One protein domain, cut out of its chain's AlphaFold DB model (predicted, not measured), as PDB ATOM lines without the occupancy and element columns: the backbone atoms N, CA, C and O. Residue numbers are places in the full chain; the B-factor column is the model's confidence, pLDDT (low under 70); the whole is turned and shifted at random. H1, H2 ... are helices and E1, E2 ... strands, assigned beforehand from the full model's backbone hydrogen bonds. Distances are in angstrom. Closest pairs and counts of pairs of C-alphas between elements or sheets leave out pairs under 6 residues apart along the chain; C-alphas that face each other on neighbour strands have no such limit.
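What this domain is: This is residues 2 to 78 of the 83 residues of an uncharacterized protein of Gossypium tomentosum (UniProt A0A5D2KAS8). The model looks like a long handle with a small compact head: H1 makes the handle, and its residues 2 to 21 stick out free from the head. The head holds a hairpin of two strands, E1 and E2, with the short helix H2 packed on it through residues 49 to 55, and the long loop of residues 28 to 48. The printed part has 77 residues, with two named helices and two named strands in the order H1, H2, E1, E2 along the chain; the two-strand sheet, order E1 - E2, is antiparallel, and the class is mixed, helices and strands. The whole is extended, a rod, with a radius of gyration of the C-alphas of 17.8 A and spans of 59 by 29 by 16 A.

Where its parts are: Find C-alpha 2 at (136.264, 151.598, 161.419); from there H1, residues 2 to 27, runs 38.1 A to C-alpha 27 at (151.682, 182.943, 176.689). Read on through residues 28 to 48, which have no named element, to H2, residues 49 to 56, 10.8 A long. Next comes E1, residues 61 to 65, 12.9 A long. Then look for E2, residues 73 to 77, 12.8 A long, which ends at C-alpha 77, (144.503, 187.623, 183.543).

How they stand to each other: Begin at the sheet, where E1 and E2 form an antiparallel hairpin with 148 degrees between their directions. Look at N 63 and O 75, 2.8 A apart, and at N 73 and O 65, 3.0 A apart; both pairs are within hydrogen-bond range. The C-alphas of Ala 62 and Cys 76 face each other at 4.1 A. Turn now to H2: its closest C-alphas with E1 are those of Ser 51 and Ala 62, 4.7 A apart. With E2, the closest are those of Cys 54 and Cys 76, 5.4 A apart. H1 is apart from H2 and from E1, and only just apart from E2, with the closest C-alphas 8.4 A from each other. In H1 and H2 every O i to N i+4 pair is within hydrogen-bond range.

The domain as a whole: The two C-alphas farthest apart are those of Arg 2 and Ile 41, 59.3 A. Set aside residues 2 to 21, and the body of 57 residues spans 29 by 24 by 15 A, with a radius of gyration of 10.4 A. The printed part has no cut. The link from H1 to H2, 21 residues, is long; that from H2 to E1 is tight, and that from E1 to E2 is short. The mean pLDDT of the printed part is 73.2; look for values under 70 at residues 2 to 3, 20 to 35, 57 and 78.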
ATOM      1  N   ARG A   2     135.753 150.414 162.151       58.72
ATOM      2  CA  ARG A   2     136.264 151.598 161.419       58.72
ATOM      3  C   ARG A   2     135.850 152.940 162.045       58.72
ATOM      4  O   ARG A   2     136.682 153.823 162.189       58.72
ATOM      5  N   ASN A   3     134.603 153.041 162.506       60.84
ATOM      6  CA  ASN A   3     134.072 154.263 163.121       60.84
ATOM      7  C   ASN A   3     134.716 154.567 164.485       60.84
ATOM      8  O   ASN A   3     134.983 155.722 164.781       60.84
ATOM      9  N   VAL A   4     135.059 153.540 165.276       72.12
ATOM     10  CA  VAL A   4     135.709 153.697 166.596       72.12
ATOM     11  C   VAL A   4     137.080 154.363 166.466       72.12
ATOM     12  O   VAL A   4     137.427 155.237 167.252       72.12
ATOM     13  N   LYS A   5     137.836 154.000 165.422       71.31
ATOM     14  CA  LYS A   5     139.129 154.623 165.123       71.31
ATOM     15  C   LYS A   5     138.960 156.099 164.757       71.31
ATOM     16  O   LYS A   5     139.706 156.927 165.255       71.31
ATOM     17  N   ILE A   6     137.946 156.432 163.955       82.12
ATOM     18  CA  ILE A   6     137.661 157.816 163.544       82.12
ATOM     19  C   ILE A   6     137.276 158.679 164.753       82.12
ATOM     20  O   ILE A   6     137.847 159.750 164.932       82.12
ATOM     21  N   PHE A   7     136.380 158.195 165.620       81.38
ATOM     22  CA  PHE A   7     136.019 158.905 166.853       81.38
ATOM     23  C   PHE A   7     137.227 159.119 167.769       81.38
ATOM     24  O   PHE A   7     137.400 160.213 168.297       81.38
ATOM     25  N   SER A   8     138.097 158.115 167.900       87.38
ATOM     26  CA  SER A   8     139.335 158.246 168.673       87.38
ATOM     27  C   SER A   8     140.255 159.332 168.111       87.38
ATOM     28  O   SER A   8     140.786 160.128 168.879       87.38
ATOM     29  N   PHE A   9     140.438 159.398 166.789       87.06
ATOM     30  CA  PHE A   9     141.269 160.432 166.162       87.06
ATOM     31  C   PHE A   9     140.675 161.835 166.317       87.06
ATOM     32  O   PHE A   9     141.413 162.770 166.617       87.06
ATOM     33  N   LEU A  10     139.355 161.984 166.169       89.19
ATOM     34  CA  LEU A  10     138.671 163.264 166.381       89.19
ATOM     35  C   LEU A  10     138.819 163.755 167.825       89.19
ATOM     36  O   LEU A  10     139.072 164.934 168.050       89.19
ATOM     37  N   LEU A  11     138.717 162.844 168.794       89.25
ATOM     38  CA  LEU A  11     138.839 163.173 170.212       89.25
ATOM     39  C   LEU A  11     140.273 163.596 170.570       89.25
ATOM     40  O   LEU A  11     140.465 164.588 171.265       89.25
ATOM     41  N   ILE A  12     141.282 162.916 170.019       89.19
ATOM     42  CA  ILE A  12     142.693 163.302 170.178       89.19
ATOM     43  C   ILE A  12     142.968 164.665 169.527       89.19
ATOM     44  O   ILE A  12     143.610 165.515 170.141       89.19
ATOM     45  N   ALA A  13     142.461 164.912 168.316       88.94
ATOM     46  CA  ALA A  13     142.628 166.199 167.641       88.94
ATOM     47  C   ALA A  13     141.979 167.351 168.430       88.94
ATOM     48  O   ALA A  13     142.585 168.414 168.571       88.94
ATOM     49  N   ALA A  14     140.790 167.127 168.996       86.56
ATOM     50  CA  ALA A  14     140.119 168.098 169.857       86.56
ATOM     51  C   ALA A  14     140.931 168.402 171.127       86.56
ATOM     52  O   ALA A  14     141.090 169.569 171.477       86.56
ATOM     53  N   LEU A  15     141.500 167.380 171.776       84.94
ATOM     54  CA  LEU A  15     142.356 167.559 172.955       84.94
ATOM     55  C   LEU A  15     143.623 168.362 172.634       84.94
ATOM     56  O   LEU A  15     143.978 169.267 173.385       84.94
ATOM     57  N   ILE A  16     144.283 168.078 171.506       85.50
ATOM     58  CA  ILE A  16     145.473 168.828 171.076       85.50
ATOM     59  C   ILE A  16     145.116 170.295 170.825       85.50
ATOM     60  O   ILE A  16     145.825 171.185 171.289       85.50
ATOM     61  N   LEU A  17     144.006 170.562 170.132       76.50
ATOM     62  CA  LEU A  17     143.540 171.930 169.899       76.50
ATOM     63  C   LEU A  17     143.242 172.655 171.214       76.50
ATOM     64  O   LEU A  17     143.647 173.804 171.366       76.50
ATOM     65  N   PHE A  18     142.602 171.982 172.171       74.38
ATOM     66  CA  PHE A  18     142.295 172.552 173.481       74.38
ATOM     67  C   PHE A  18     143.568 172.968 174.231       74.38
ATOM     68  O   PHE A  18     143.699 174.118 174.644       74.38
ATOM     69  N   VAL A  19     144.563 172.076 174.300       70.44
ATOM     70  CA  VAL A  19     145.854 172.351 174.956       70.44
ATOM     71  C   VAL A  19     146.618 173.479 174.257       70.44
ATOM     72  O   VAL A  19     147.211 174.329 174.923       70.44
ATOM     73  N   VAL A  20     146.610 173.522 172.921       66.44
ATOM     74  CA  VAL A  20     147.290 174.577 172.150       66.44
ATOM     75  C   VAL A  20     146.623 175.936 172.354       66.44
ATOM     76  O   VAL A  20     147.327 176.935 172.499       66.44
ATOM     77  N   VAL A  21     145.290 175.989 172.378       62.62
ATOM     78  CA  VAL A  21     144.537 177.221 172.653       62.62
ATOM     79  C   VAL A  21     144.832 177.724 174.063       62.62
ATOM     80  O   VAL A  21     145.173 178.893 174.221       62.62
ATOM     81  N   GLU A  22     144.794 176.848 175.066       56.28
ATOM     82  CA  GLU A  22     145.053 177.215 176.463       56.28
ATOM     83  C   GLU A  22     146.502 177.677 176.683       56.28
ATOM     84  O   GLU A  22     146.756 178.706 177.311       56.28
ATOM     85  N   SER A  23     147.465 176.987 176.067       53.12
ATOM     86  CA  SER A  23     148.884 177.356 176.142       53.12
ATOM     87  C   SER A  23     149.165 178.703 175.472       53.12
ATOM     88  O   SER A  23     149.938 179.507 175.994       53.12
ATOM     89  N   ARG A  24     148.524 178.986 174.329       52.62
ATOM     90  CA  ARG A  24     148.641 180.291 173.661       52.62
ATOM     91  C   ARG A  24     147.982 181.389 174.485       52.62
ATOM     92  O   ARG A  24     148.599 182.429 174.669       52.62
ATOM     93  N   ALA A  25     146.796 181.150 175.036       51.22
ATOM     94  CA  ALA A  25     146.104 182.125 175.872       51.22
ATOM     95  C   ALA A  25     146.947 182.554 177.088       51.22
ATOM     96  O   ALA A  25     146.916 183.719 177.475       51.22
ATOM     97  N   ASN A  26     147.740 181.648 177.666       50.97
ATOM     98  CA  ASN A  26     148.603 181.964 178.805       50.97
ATOM     99  C   ASN A  26     149.922 182.655 178.398       50.97
ATOM    100  O   ASN A  26     150.442 183.489 179.137       50.97
ATOM    101  N   ALA A  27     150.456 182.336 177.214       52.56
ATOM    102  CA  ALA A  27     151.682 182.943 176.689       52.56
ATOM    103  C   ALA A  27     151.473 184.370 176.150       52.56
ATOM    104  O   ALA A  27     152.366 185.196 176.284       52.56
ATOM    105  N   ILE A  28     150.298 184.682 175.586       55.03
ATOM    106  CA  ILE A  28     149.966 186.035 175.087       55.03
ATOM    107  C   ILE A  28     149.759 187.028 176.250       55.03
ATOM    108  O   ILE A  28     149.781 188.235 176.068       55.03
ATOM    109  N   CYS A  29     149.574 186.506 177.461       57.31
ATOM    110  CA  CYS A  29     149.168 187.255 178.640       57.31
ATOM    111  C   CYS A  29     150.302 187.453 179.664       57.31
ATOM    112  O   CYS A  29     150.051 187.828 180.804       57.31
ATOM    113  N   ASN A  30     151.562 187.206 179.309       54.28
ATOM    114  CA  ASN A  30     152.688 187.532 180.183       54.28
ATOM    115  C   ASN A  30     153.667 188.422 179.425       54.28
ATOM    116  O   ASN A  30     154.285 187.986 178.459       54.28
ATOM    117  N   HIS A  31     153.802 189.662 179.889       61.19
ATOM    118  CA  HIS A  31     154.649 190.686 179.283       61.19
ATOM    119  C   HIS A  31     155.718 191.135 180.293       61.19
ATOM    120  O   HIS A  31     155.609 192.224 180.857       61.19
ATOM    121  N   PRO A  32     156.758 190.313 180.543       59.34
ATOM    122  CA  PRO A  32     157.846 190.671 181.463       59.34
ATOM    123  C   PRO A  32     158.639 191.903 180.985       59.34
ATOM    124  O   PRO A  32     159.307 192.572 181.765       59.34
ATOM    125  N   GLU A  33     158.529 192.236 179.698       60.72
ATOM    126  CA  GLU A  33     159.088 193.440 179.075       60.72
ATOM    127  C   GLU A  33     158.489 194.759 179.584       60.72
ATOM    128  O   GLU A  33     159.114 195.805 179.421       60.72
ATOM    129  N   LEU A  34     157.315 194.725 180.231       62.22
ATOM    130  CA  LEU A  34     156.709 195.910 180.852       62.22
ATOM    131  C   LEU A  34     157.474 196.376 182.097       62.22
ATOM    132  O   LEU A  34     157.263 197.496 182.558       62.22
ATOM    133  N   GLY A  35     158.404 195.561 182.601       62.34
ATOM    134  CA  GLY A  35     159.250 195.909 183.731       62.34
ATOM    135  C   GLY A  35     158.465 196.041 185.034       62.34
ATOM    136  O   GLY A  35     157.474 195.345 185.259       62.34
ATOM    137  N   LYS A  36     158.953 196.924 185.914       72.44
ATOM    138  CA  LYS A  36     158.363 197.145 187.237       72.44
ATOM    139  C   LYS A  36     157.038 197.892 187.108       72.44
ATOM    140  O   LYS A  36     156.998 198.925 186.445       72.44
ATOM    141  N   CYS A  37     156.001 197.426 187.792       78.62
ATOM    142  CA  CYS A  37     154.696 198.088 187.846       78.62
ATOM    143  C   CYS A  37     154.393 198.658 189.240       78.62
ATOM    144  O   CYS A  37     154.986 198.260 190.241       78.62
ATOM    145  N   LEU A  38     153.452 199.598 189.318       81.12
ATOM    146  CA  LEU A  38     152.966 200.175 190.567       81.12
ATOM    147  C   LEU A  38     151.608 199.577 190.936       81.12
ATOM    148  O   LEU A  38     150.595 199.845 190.283       81.12
ATOM    149  N   THR A  39     151.581 198.802 192.022       80.56
ATOM    150  CA  THR A  39     150.357 198.194 192.555       80.56
ATOM    151  C   THR A  39     149.289 199.257 192.821       80.56
ATOM    152  O   THR A  39     149.545 200.282 193.452       80.56
ATOM    153  N   GLY A  40     148.080 199.016 192.319       74.94
ATOM    154  CA  GLY A  40     146.927 199.909 192.415       74.94
ATOM    155  C   GLY A  40     146.863 201.020 191.362       74.94
ATOM    156  O   GLY A  40     145.773 201.528 191.119       74.94
ATOM    157  N   ILE A  41     147.979 201.383 190.716       80.00
ATOM    158  CA  ILE A  41     148.008 202.394 189.642       80.00
ATOM    159  C   ILE A  41     147.987 201.701 188.280       80.00
ATOM    160  O   ILE A  41     147.087 201.931 187.475       80.00
ATOM    161  N   ASP A  42     148.937 200.798 188.039       76.00
ATOM    162  CA  ASP A  42     149.029 200.074 186.765       76.00
ATOM    163  C   ASP A  42     147.981 198.954 186.630       76.00
ATOM    164  O   ASP A  42     147.780 198.411 185.540       76.00
ATOM    165  N   ASP A  43     147.273 198.669 187.725       72.75
ATOM    166  CA  ASP A  43     146.131 197.754 187.818       72.75
ATOM    167  C   ASP A  43     144.826 198.343 187.292       72.75
ATOM    168  O   ASP A  43     143.861 197.603 187.068       72.75
ATOM    169  N   ASP A  44     144.760 199.667 187.125       81.19
ATOM    170  CA  ASP A  44     143.519 200.324 186.749       81.19
ATOM    171  C   ASP A  44     143.024 199.797 185.389       81.19
ATOM    172  O   ASP A  44     143.751 199.829 184.390       81.19
ATOM    173  N   PRO A  45     141.772 199.314 185.299       73.94
ATOM    174  CA  PRO A  45     141.283 198.684 184.086       73.94
ATOM    175  C   PRO A  45     141.190 199.653 182.900       73.94
ATOM    176  O   PRO A  45     141.076 199.183 181.767       73.94
ATOM    177  N   VAL A  46     141.206 200.968 183.121       73.56
ATOM    178  CA  VAL A  46     140.997 201.994 182.090       73.56
ATOM    179  C   VAL A  46     142.312 202.650 181.663       73.56
ATOM    180  O   VAL A  46     142.521 202.881 180.477       73.56
ATOM    181  N   THR A  47     143.187 202.930 182.621       79.12
ATOM    182  CA  THR A  47     144.382 203.772 182.482       79.12
ATOM    183  C   THR A  47     145.670 203.068 182.892       79.12
ATOM    184  O   THR A  47     146.747 203.534 182.531       79.12
ATOM    185  N   GLY A  48     145.573 201.942 183.604       81.19
ATOM    186  CA  GLY A  48     146.721 201.203 184.101       81.19
ATOM    187  C   GLY A  48     147.540 200.600 182.964       81.19
ATOM    188  O   GLY A  48     146.993 199.938 182.072       81.19
ATOM    189  N   SER A  49     148.857 200.805 182.997       77.88
ATOM    190  CA  SER A  49     149.762 200.370 181.927       77.88
ATOM    191  C   SER A  49     149.702 198.854 181.723       77.88
ATOM    192  O   SER A  49     149.595 198.388 180.585       77.88
ATOM    193  N   CYS A  50     149.667 198.080 182.820       75.62
ATOM    194  CA  CYS A  50     149.513 196.628 182.745       75.62
ATOM    195  C   CYS A  50     148.183 196.267 182.065       75.62
ATOM    196  O   CYS A  50     148.156 195.456 181.144       75.62
ATOM    197  N   SER A  51     147.073 196.889 182.478       76.25
ATOM    198  CA  SER A  51     145.745 196.599 181.925       76.25
ATOM    199  C   SER A  51     145.650 196.892 180.425       76.25
ATOM    200  O   SER A  51     145.124 196.067 179.676       76.25
ATOM    201  N   ILE A  52     146.179 198.030 179.964       78.50
ATOM    202  CA  ILE A  52     146.142 198.417 178.546       78.50
ATOM    203  C   ILE A  52     146.929 197.418 177.693       78.50
ATOM    204  O   ILE A  52     146.409 196.926 176.690       78.50
ATOM    205  N   CYS A  53     148.147 197.070 178.109       75.00
ATOM    206  CA  CYS A  53     148.985 196.119 177.381       75.00
ATOM    207  C   CYS A  53     148.370 194.716 177.361       75.00
ATOM    208  O   CYS A  53     148.247 194.104 176.303       75.00
ATOM    209  N   CYS A  54     147.875 194.247 178.503       75.50
ATOM    210  CA  CYS A  54     147.195 192.963 178.601       75.50
ATOM    211  C   CYS A  54     145.915 192.909 177.752       75.50
ATOM    212  O   CYS A  54     145.645 191.902 177.099       75.50
ATOM    213  N   LYS A  55     145.132 193.993 177.693       74.38
ATOM    214  CA  LYS A  55     143.958 194.085 176.811       74.38
ATOM    215  C   LYS A  55     144.334 194.114 175.335       74.38
ATOM    216  O   LYS A  55     143.623 193.511 174.534       74.38
ATOM    217  N   ALA A  56     145.440 194.763 174.970       70.50
ATOM    218  CA  ALA A  56     145.964 194.720 173.606       70.50
ATOM    219  C   ALA A  56     146.356 193.288 173.191       70.50
ATOM    220  O   ALA A  56     146.144 192.907 172.042       70.50
ATOM    221  N   GLY A  57     146.830 192.472 174.140       65.75
ATOM    222  CA  GLY A  57     147.043 191.029 173.978       65.75
ATOM    223  C   GLY A  57     145.765 190.171 174.010       65.75
ATOM    224  O   GLY A  57     145.832 188.958 173.837       65.75
ATOM    225  N   GLY A  58     144.582 190.758 174.216       70.00
ATOM    226  CA  GLY A  58     143.312 190.024 174.301       70.00
ATOM    227  C   GLY A  58     143.021 189.395 175.670       70.00
ATOM    228  O   GLY A  58     142.107 188.578 175.793       70.00
ATOM    229  N   CYS A  59     143.759 189.776 176.712       75.50
ATOM    230  CA  CYS A  59     143.503 189.367 178.090       75.50
ATOM    231  C   CYS A  59     142.386 190.231 178.705       75.50
ATOM    232  O   CYS A  59     142.159 191.377 178.311       75.50
ATOM    233  N   LYS A  60     141.663 189.701 179.700       72.94
ATOM    234  CA  LYS A  60     140.507 190.406 180.290       72.94
ATOM    235  C   LYS A  60     140.924 191.535 181.237       72.94
ATOM    236  O   LYS A  60     140.170 192.485 181.445       72.94
ATOM    237  N   GLY A  61     142.110 191.419 181.817       74.81
ATOM    238  CA  GLY A  61     142.662 192.402 182.733       74.81
ATOM    239  C   GLY A  61     144.111 192.093 183.064       74.81
ATOM    240  O   GLY A  61     144.708 191.181 182.487       74.81
ATOM    241  N   ALA A  62     144.648 192.847 184.009       79.38
ATOM    242  CA  ALA A  62     145.996 192.684 184.512       79.38
ATOM    243  C   ALA A  62     146.031 192.931 186.013       79.38
ATOM    244  O   ALA A  62     145.140 193.589 186.550       79.38
ATOM    245  N   ILE A  63     147.058 192.396 186.660       82.75
ATOM    246  CA  ILE A  63     147.404 192.722 188.032       82.75
ATOM    247  C   ILE A  63     148.918 192.856 188.173       82.75
ATOM    248  O   ILE A  63     149.681 192.045 187.660       82.75
ATOM    249  N   CYS A  64     149.336 193.867 188.902       83.12
ATOM    250  CA  CYS A  64     150.677 194.177 189.299       83.12
ATOM    251  C   CYS A  64     150.941 193.438 190.603       83.12
ATOM    252  O   CYS A  64     150.409 193.779 191.665       83.12
ATOM    253  N   LYS A  65     151.717 192.362 190.509       80.00
ATOM    254  CA  LYS A  65     151.933 191.447 191.621       80.00
ATOM    255  C   LYS A  65     153.339 191.616 192.165       80.00
ATOM    256  O   LYS A  65     154.314 191.464 191.438       80.00
ATOM    257  N   GLU A  66     153.432 191.842 193.468       80.50
ATOM    258  CA  GLU A  66     154.707 191.775 194.171       80.50
ATOM    259  C   GLU A  66     155.189 190.320 194.249       80.50
ATOM    260  O   GLU A  66     154.516 189.433 194.791       80.50
ATOM    261  N   LEU A  67     156.375 190.070 193.700       73.31
ATOM    262  CA  LEU A  67     157.076 188.801 193.822       73.31
ATOM    263  C   LEU A  67     158.047 188.888 195.003       73.31
ATOM    264  O   LEU A  67     158.745 189.878 195.202       73.31
ATOM    265  N   LYS A  68     158.084 187.851 195.844       75.88
ATOM    266  CA  LYS A  68     158.849 187.882 197.098       75.88
ATOM    267  C   LYS A  68     160.350 188.039 196.814       75.88
ATOM    268  O   LYS A  68     160.993 187.089 196.379       75.88
ATOM    269  N   GLY A  69     160.898 189.219 197.111       77.06
ATOM    270  CA  GLY A  69     162.310 189.546 196.884       77.06
ATOM    271  C   GLY A  69     162.650 189.955 195.448       77.06
ATOM    272  O   GLY A  69     163.830 190.020 195.114       77.06
ATOM    273  N   MET A  70     161.645 190.218 194.614       74.81
ATOM    274  CA  MET A  70     161.805 190.761 193.267       74.81
ATOM    275  C   MET A  70     160.937 192.005 193.116       74.81
ATOM    276  O   MET A  70     160.107 192.320 193.971       74.81
ATOM    277  N   ASP A  71     161.156 192.725 192.028       77.12
ATOM    278  CA  ASP A  71     160.319 193.858 191.693       77.12
ATOM    279  C   ASP A  71     158.905 193.411 191.296       77.12
ATOM    280  O   ASP A  71     158.726 192.295 190.807       77.12
ATOM    281  N   PRO A  72     157.886 194.250 191.535       77.31
ATOM    282  CA  PRO A  72     156.519 193.959 191.126       77.31
ATOM    283  C   PRO A  72     156.400 193.857 189.605       77.31
ATOM    284  O   PRO A  72     156.883 194.730 188.886       77.31
ATOM    285  N   GLU A  73     155.715 192.822 189.122       79.31
ATOM    286  CA  GLU A  73     155.560 192.537 187.691       79.31
ATOM    287  C   GLU A  73     154.086 192.529 187.263       79.31
ATOM    288  O   GLU A  73     153.191 192.143 188.025       79.31
ATOM    289  N   CYS A  74     153.827 192.946 186.019       78.00
ATOM    290  CA  CYS A  74     152.505 192.855 185.404       78.00
ATOM    291  C   CYS A  74     152.176 191.396 185.046       78.00
ATOM    292  O   CYS A  74     152.820 190.788 184.193       78.00
ATOM    293  N   HIS A  75     151.095 190.867 185.605       78.38
ATOM    294  CA  HIS A  75     150.515 189.579 185.241       78.38
ATOM    295  C   HIS A  75     149.167 189.790 184.556       78.38
ATOM    296  O   HIS A  75     148.229 190.295 185.179       78.38
ATOM    297  N   CYS A  76     149.018 189.379 183.294       78.00
ATOM    298  CA  CYS A  76     147.714 189.465 182.648       78.00
ATOM    299  C   CYS A  76     146.817 188.290 183.044       78.00
ATOM    300  O   CYS A  76     147.226 187.132 183.126       78.00
ATOM    301  N   LEU A  77     145.540 188.595 183.240       74.12
ATOM    302  CA  LEU A  77     144.503 187.623 183.543       74.12
ATOM    303  C   LEU A  77     143.934 187.094 182.222       74.12
ATOM    304  O   LEU A  77     143.169 187.783 181.535       74.12
ATOM    305  N   SER A  78     144.345 185.880 181.854       65.06
ATOM    306  CA  SER A  78     143.897 185.226 180.624       65.06
ATOM    307  C   SER A  78     142.426 184.788 180.702       65.06
ATOM    308  O   SER A  78     141.894 184.472 181.770       65.06
TER     309      SER A  78